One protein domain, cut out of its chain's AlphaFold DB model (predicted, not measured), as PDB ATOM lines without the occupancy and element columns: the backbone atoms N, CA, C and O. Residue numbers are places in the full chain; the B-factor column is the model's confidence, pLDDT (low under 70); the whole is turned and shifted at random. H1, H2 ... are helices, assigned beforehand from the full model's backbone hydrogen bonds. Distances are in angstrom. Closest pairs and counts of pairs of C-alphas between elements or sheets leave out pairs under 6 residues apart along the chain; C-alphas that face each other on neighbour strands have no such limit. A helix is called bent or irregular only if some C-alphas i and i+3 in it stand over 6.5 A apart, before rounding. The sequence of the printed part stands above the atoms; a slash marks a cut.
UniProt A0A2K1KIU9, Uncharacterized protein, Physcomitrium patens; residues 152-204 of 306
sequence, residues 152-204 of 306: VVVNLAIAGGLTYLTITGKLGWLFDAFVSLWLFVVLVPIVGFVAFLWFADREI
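AT A GLANCE: This is residues 152 to 204 of the 306 residues of an uncharacterized protein of Physcomitrium patens (UniProt A0A2K1KIU9). Two helices make an open L: the shorter H1, then a tight corner, then the long arm H2, which makes most of the length. Nothing fills the angle between them. The 53 printed residues hold H1 and H2 in that order, no named strand; the class is all helix. The whole is extended, with a radius of gyration of the C-alphas of 19.6 A and spans of 61 by 24 by 10 A.

HOW THE PARTS SIT: Start at H1, residues 152 to 167, and pass the tight link of 4 residues into H2, residues 172 to 202. The two are only just apart, their closest C-alphas 8.1 A from each other. Near residue 185 you meet a kink of 26 degrees; H2 is neither bent nor irregular, but only just: C-alphas 186 and 189 are 6.0 A apart. Every O i to N i+4 pair is within hydrogen-bond range in H1, and 25 of 27 in H2. Residues 152 to 161 and 176 to 204 stand free.

IN THESE COORDINATES: Find C-alpha 152 at (195.786, 85.115, 186.799); H1 runs 22.1 A from there. H2 runs 43.1 A to C-alpha 202 at (139.524, 69.155, 179.027).

THE WHOLE: The C-alphas farthest apart, of Val 153 and Ile 204, are 61.8 A apart. The printed part has no cut. Confidence is under 70 at residue 171 and residues 202 to 204.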
ATOM      1  N   VAL A 152     196.102  83.715 187.114       82.94
ATOM      2  CA  VAL A 152     195.786  85.115 186.799       82.94
ATOM      3  C   VAL A 152     195.850  85.348 185.292       82.94
ATOM      4  O   VAL A 152     194.920  85.925 184.741       82.94
ATOM      5  N   VAL A 153     196.881  84.840 184.611       85.88
ATOM      6  CA  VAL A 153     197.024  84.952 183.150       85.88
ATOM      7  C   VAL A 153     195.909  84.203 182.427       85.88
ATOM      8  O   VAL A 153     195.333  84.751 181.494       85.88
ATOM      9  N   VAL A 154     195.547  82.997 182.873       89.31
ATOM     10  CA  VAL A 154     194.429  82.236 182.295       89.31
ATOM     11  C   VAL A 154     193.108  82.979 182.478       89.31
ATOM     12  O   VAL A 154     192.376  83.155 181.510       89.31
ATOM     13  N   ASN A 155     192.818  83.488 183.676       90.12
ATOM     14  CA  ASN A 155     191.594  84.253 183.911       90.12
ATOM     15  C   ASN A 155     191.563  85.549 183.087       90.12
ATOM     16  O   ASN A 155     190.514  85.906 182.556       90.12
ATOM     17  N   LEU A 156     192.705  86.227 182.932       91.19
ATOM     18  CA  LEU A 156     192.818  87.443 182.125       91.19
ATOM     19  C   LEU A 156     192.679  87.149 180.624       91.19
ATOM     20  O   LEU A 156     192.018  87.900 179.915       91.19
ATOM     21  N   ALA A 157     193.250  86.043 180.144       89.81
ATOM     22  CA  ALA A 157     193.135  85.593 178.761       89.81
ATOM     23  C   ALA A 157     191.707  85.145 178.429       89.81
ATOM     24  O   ALA A 157     191.206  85.462 177.356       89.81
ATOM     25  N   ILE A 158     191.024  84.469 179.357       89.06
ATOM     26  CA  ILE A 158     189.611  84.103 179.207       89.06
ATOM     27  C   ILE A 158     188.739  85.361 179.203       89.06
ATOM     28  O   ILE A 158     187.906  85.509 178.317       89.06
ATOM     29  N   ALA A 159     188.945  86.289 180.143       89.06
ATOM     30  CA  ALA A 159     188.168  87.527 180.216       89.06
ATOM     31  C   ALA A 159     188.392  88.426 178.986       89.06
ATOM     32  O   ALA A 159     187.433  88.920 178.387       89.06
ATOM     33  N   GLY A 160     189.650  88.602 178.577       88.88
ATOM     34  CA  GLY A 160     190.024  89.354 177.380       88.88
ATOM     35  C   GLY A 160     189.538  88.675 176.104       88.88
ATOM     36  O   GLY A 160     188.966  89.338 175.244       88.88
ATOM     37  N   GLY A 161     189.683  87.353 176.019       86.19
ATOM     38  CA  GLY A 161     189.176  86.529 174.930       86.19
ATOM     39  C   GLY A 161     187.663  86.658 174.785       86.19
ATOM     40  O   GLY A 161     187.204  87.039 173.716       86.19
ATOM     41  N   LEU A 162     186.888  86.449 175.857       80.94
ATOM     42  CA  LEU A 162     185.431  86.638 175.842       80.94
ATOM     43  C   LEU A 162     185.056  88.047 175.380       80.94
ATOM     44  O   LEU A 162     184.224  88.196 174.490       80.94
ATOM     45  N   THR A 163     185.680  89.079 175.946       83.31
ATOM     46  CA  THR A 163     185.346  90.477 175.632       83.31
ATOM     47  C   THR A 163     185.667  90.811 174.176       83.31
ATOM     48  O   THR A 163     184.833  91.375 173.470       83.31
ATOM     49  N   TYR A 164     186.836  90.398 173.687       81.56
ATOM     50  CA  TYR A 164     187.240  90.590 172.298       81.56
ATOM     51  C   TYR A 164     186.326  89.827 171.336       81.56
ATOM     52  O   TYR A 164     185.846  90.400 170.359       81.56
ATOM     53  N   LEU A 165     186.009  88.565 171.631       78.75
ATOM     54  CA  LEU A 165     185.089  87.758 170.827       78.75
ATOM     55  C   LEU A 165     183.673  88.364 170.784       78.75
ATOM     56  O   LEU A 165     183.021  88.291 169.743       78.75
ATOM     57  N   THR A 166     183.231  89.004 171.872       76.06
ATOM     58  CA  THR A 166     181.926  89.683 171.962       76.06
ATOM     59  C   THR A 166     181.910  90.978 171.145       76.06
ATOM     60  O   THR A 166     180.966  91.224 170.402       76.06
ATOM     61  N   ILE A 167     182.976  91.784 171.220       80.38
ATOM     62  CA  ILE A 167     183.080  93.063 170.494       80.38
ATOM     63  C   ILE A 167     183.283  92.844 168.990       80.38
ATOM     64  O   ILE A 167     182.726  93.574 168.176       80.38
ATOM     65  N   THR A 168     184.055  91.828 168.601       78.81
ATOM     66  CA  THR A 168     184.400  91.590 167.187       78.81
ATOM     67  C   THR A 168     183.237  90.983 166.388       78.81
ATOM     68  O   THR A 168     183.377  90.746 165.191       78.81
ATOM     69  N   GLY A 169     182.098  90.676 167.027       70.12
ATOM     70  CA  GLY A 169     180.853  90.250 166.371       70.12
ATOM     71  C   GLY A 169     180.905  88.896 165.648       70.12
ATOM     72  O   GLY A 169     179.871  88.368 165.249       70.12
ATOM     73  N   LYS A 170     182.084  88.273 165.522       70.69
ATOM     74  CA  LYS A 170     182.272  86.962 164.876       70.69
ATOM     75  C   LYS A 170     181.631  85.803 165.636       70.69
ATOM     76  O   LYS A 170     181.518  84.711 165.086       70.69
ATOM     77  N   LEU A 171     181.197  86.041 166.870       68.19
ATOM     78  CA  LEU A 171     180.455  85.081 167.677       68.19
ATOM     79  C   LEU A 171     178.938  85.250 167.599       68.19
ATOM     80  O   LEU A 171     178.239  84.519 168.292       68.19
ATOM     81  N   GLY A 172     178.438  86.139 166.734       74.50
ATOM     82  CA  GLY A 172     177.004  86.319 166.517       74.50
ATOM     83  C   GLY A 172     176.295  84.990 166.264       74.50
ATOM     84  O   GLY A 172     175.347  84.684 166.963       74.50
ATOM     85  N   TRP A 173     176.832  84.137 165.385       83.12
ATOM     86  CA  TRP A 173     176.235  82.827 165.089       83.12
ATOM     87  C   TRP A 173     176.297  81.829 166.263       83.12
ATOM     88  O   TRP A 173     175.386  81.025 166.432       83.12
ATOM     89  N   LEU A 174     177.353  81.872 167.086       84.19
ATOM     90  CA  LEU A 174     177.546  80.923 168.188       84.19
ATOM     91  C   LEU A 174     176.748  81.324 169.433       84.19
ATOM     92  O   LEU A 174     176.123  80.474 170.060       84.19
ATOM     93  N   PHE A 175     176.758  82.610 169.789       83.00
ATOM     94  CA  PHE A 175     175.922  83.127 170.871       83.00
ATOM     95  C   PHE A 175     174.444  83.057 170.498       83.00
ATOM     96  O   PHE A 175     173.651  82.695 171.358       83.00
ATOM     97  N   ASP A 176     174.076  83.316 169.241       85.81
ATOM     98  CA  ASP A 176     172.696  83.153 168.773       85.81
ATOM     99  C   ASP A 176     172.240  81.690 168.879       85.81
ATOM    100  O   ASP A 176     171.200  81.409 169.471       85.81
ATOM    101  N   ALA A 177     173.072  80.731 168.456       88.88
ATOM    102  CA  ALA A 177     172.774  79.306 168.614       88.88
ATOM    103  C   ALA A 177     172.679  78.872 170.088       88.88
ATOM    104  O   ALA A 177     171.765  78.135 170.460       88.88
ATOM    105  N   PHE A 178     173.598  79.329 170.946       91.12
ATOM    106  CA  PHE A 178     173.602  78.970 172.365       91.12
ATOM    107  C   PHE A 178     172.415  79.578 173.119       91.12
ATOM    108  O   PHE A 178     171.768  78.886 173.902       91.12
ATOM    109  N   VAL A 179     172.105  80.853 172.868       90.25
ATOM    110  CA  VAL A 179     170.949  81.543 173.455       90.25
ATOM    111  C   VAL A 179     169.646  80.933 172.943       90.25
ATOM    112  O   VAL A 179     168.744  80.707 173.743       90.25
ATOM    113  N   SER A 180     169.559  80.592 171.654       93.25
ATOM    114  CA  SER A 180     168.397  79.911 171.071       93.25
ATOM    115  C   SER A 180     168.177  78.521 171.677       93.25
ATOM    116  O   SER A 180     167.062  78.192 172.082       93.25
ATOM    117  N   LEU A 181     169.241  77.727 171.850       94.25
ATOM    118  CA  LEU A 181     169.161  76.421 172.508       94.25
ATOM    119  C   LEU A 181     168.701  76.552 173.967       94.25
ATOM    120  O   LEU A 181     167.820  75.815 174.404       94.25
ATOM    121  N   TRP A 182     169.264  77.504 174.713       95.56
ATOM    122  CA  TRP A 182     168.848  77.778 176.090       95.56
ATOM    123  C   TRP A 182     167.390  78.223 176.176       95.56
ATOM    124  O   TRP A 182     166.645  77.750 177.036       95.56
ATOM    125  N   LEU A 183     166.970  79.103 175.266       95.19
ATOM    126  CA  LEU A 183     165.589  79.547 175.172       95.19
ATOM    127  C   LEU A 183     164.674  78.362 174.887       95.19
ATOM    128  O   LEU A 183     163.657  78.242 175.550       95.19
ATOM    129  N   PHE A 184     165.040  77.453 173.983       96.00
ATOM    130  CA  PHE A 184     164.254  76.256 173.690       96.00
ATOM    131  C   PHE A 184     164.138  75.327 174.906       96.00
ATOM    132  O   PHE A 184     163.039  74.891 175.237       96.00
ATOM    133  N   VAL A 185     165.233  75.092 175.634       96.50
ATOM    134  CA  VAL A 185     165.238  74.277 176.865       96.50
ATOM    135  C   VAL A 185     164.298  74.840 177.935       96.50
ATOM    136  O   VAL A 185     163.701  74.068 178.679       96.50
ATOM    137  N   VAL A 186     164.132  76.164 178.009       96.06
ATOM    138  CA  VAL A 186     163.205  76.819 178.951       96.06
ATOM    139  C   VAL A 186     161.792  76.956 178.371       96.06
ATOM    140  O   VAL A 186     160.811  76.817 179.094       96.06
ATOM    141  N   LEU A 187     161.659  77.197 177.070       95.94
ATOM    142  CA  LEU A 187     160.383  77.430 176.397       95.94
ATOM    143  C   LEU A 187     159.582  76.135 176.243       95.94
ATOM    144  O   LEU A 187     158.378  76.134 176.483       95.94
ATOM    145  N   VAL A 188     160.239  75.026 175.893       97.12
ATOM    146  CA  VAL A 188     159.606  73.707 175.744       97.12
ATOM    147  C   VAL A 188     158.841  73.273 176.998       97.12
ATOM    148  O   VAL A 188     157.666  72.941 176.853       97.12
ATOM    149  N   PRO A 189     159.407  73.289 178.222       95.25
ATOM    150  CA  PRO A 189     158.650  72.905 179.409       95.25
ATOM    151  C   PRO A 189     157.519  73.889 179.726       95.25
ATOM    152  O   PRO A 189     156.492  73.456 180.235       95.25
ATOM    153  N   ILE A 190     157.649  75.179 179.393       96.44
ATOM    154  CA  ILE A 190     156.562  76.156 179.581       96.44
ATOM    155  C   ILE A 190     155.392  75.837 178.647       96.44
ATOM    156  O   ILE A 190     154.260  75.712 179.107       96.44
ATOM    157  N   VAL A 191     155.653  75.664 177.348       96.75
ATOM    158  CA  VAL A 191     154.608  75.317 176.373       96.75
ATOM    159  C   VAL A 191     154.023  73.940 176.683       96.75
ATOM    160  O   VAL A 191     152.808  73.773 176.640       96.75
ATOM    161  N   GLY A 192     154.864  72.980 177.074       95.56
ATOM    162  CA  GLY A 192     154.439  71.659 177.524       95.56
ATOM    163  C   GLY A 192     153.526  71.728 178.746       95.56
ATOM    164  O   GLY A 192     152.499  71.065 178.762       95.56
ATOM    165  N   PHE A 193     153.837  72.575 179.730       94.94
ATOM    166  CA  PHE A 193     153.005  72.756 180.919       94.94
ATOM    167  C   PHE A 193     151.667  73.423 180.590       94.94
ATOM    168  O   PHE A 193     150.631  72.976 181.069       94.94
ATOM    169  N   VAL A 194     151.655  74.447 179.731       95.25
ATOM    170  CA  VAL A 194     150.409  75.093 179.284       95.25
ATOM    171  C   VAL A 194     149.539  74.117 178.492       95.25
ATOM    172  O   VAL A 194     148.339  74.036 178.738       95.25
ATOM    173  N   ALA A 195     150.134  73.338 177.585       93.44
ATOM    174  CA  ALA A 195     149.425  72.302 176.840       93.44
ATOM    175  C   ALA A 195     148.910  71.191 177.766       93.44
ATOM    176  O   ALA A 195     147.783  70.740 177.600       93.44
ATOM    177  N   PHE A 196     149.701  70.792 178.765       90.62
ATOM    178  CA  PHE A 196     149.311  69.803 179.765       90.62
ATOM    179  C   PHE A 196     148.150  70.294 180.633       90.62
ATOM    180  O   PHE A 196     147.207  69.545 180.847       90.62
ATOM    181  N   LEU A 197     148.168  71.554 181.081       88.81
ATOM    182  CA  LEU A 197     147.053  72.151 181.820       88.81
ATOM    183  C   LEU A 197     145.804  72.297 180.949       88.81
ATOM    184  O   LEU A 197     144.710  72.001 181.411       88.81
ATOM    185  N   TRP A 198     145.960  72.714 179.690       88.00
ATOM    186  CA  TRP A 198     144.849  72.793 178.741       88.00
ATOM    187  C   TRP A 198     144.256  71.412 178.441       88.00
ATOM    188  O   TRP A 198     143.044  71.278 178.319       88.00
ATOM    189  N   PHE A 199     145.090  70.375 178.359       83.94
ATOM    190  CA  PHE A 199     144.644  68.995 178.197       83.94
ATOM    191  C   PHE A 199     143.957  68.467 179.468       83.94
ATOM    192  O   PHE A 199     142.865  67.915 179.382       83.94
ATOM    193  N   ALA A 200     144.535  68.708 180.649       82.38
ATOM    194  CA  ALA A 200     143.976  68.289 181.934       82.38
ATOM    195  C   ALA A 200     142.633  68.971 182.250       82.38
ATOM    196  O   ALA A 200     141.736  68.329 182.784       82.38
ATOM    197  N   ASP A 201     142.459  70.242 181.879       73.88
ATOM    198  CA  ASP A 201     141.184  70.961 182.022       73.88
ATOM    199  C   ASP A 201     140.085  70.378 181.112       73.88
ATOM    200  O   ASP A 201     138.900  70.416 181.437       73.88
ATOM    201  N   ARG A 202     140.466  69.771 179.979       68.31
ATOM    202  CA  ARG A 202     139.524  69.155 179.027       68.31
ATOM    203  C   ARG A 202     139.043  67.766 179.452       68.31
ATOM    204  O   ARG A 202     137.977  67.367 178.989       68.31
ATOM    205  N   GLU A 203     139.768  67.081 180.336       62.22
ATOM    206  CA  GLU A 203     139.387  65.783 180.925       62.22
ATOM    207  C   GLU A 203     138.857  65.909 182.374       62.22
ATOM    208  O   GLU A 203     138.711  64.927 183.091       62.22
ATOM    209  N   ILE A 204     138.514  67.121 182.837       49.66
ATOM    210  CA  ILE A 204     137.753  67.328 184.085       49.66
ATOM    211  C   ILE A 204     136.313  67.698 183.715       49.66
ATOM    212  O   ILE A 204     135.834  68.817 183.903       49.66
TER     213      ILE A 204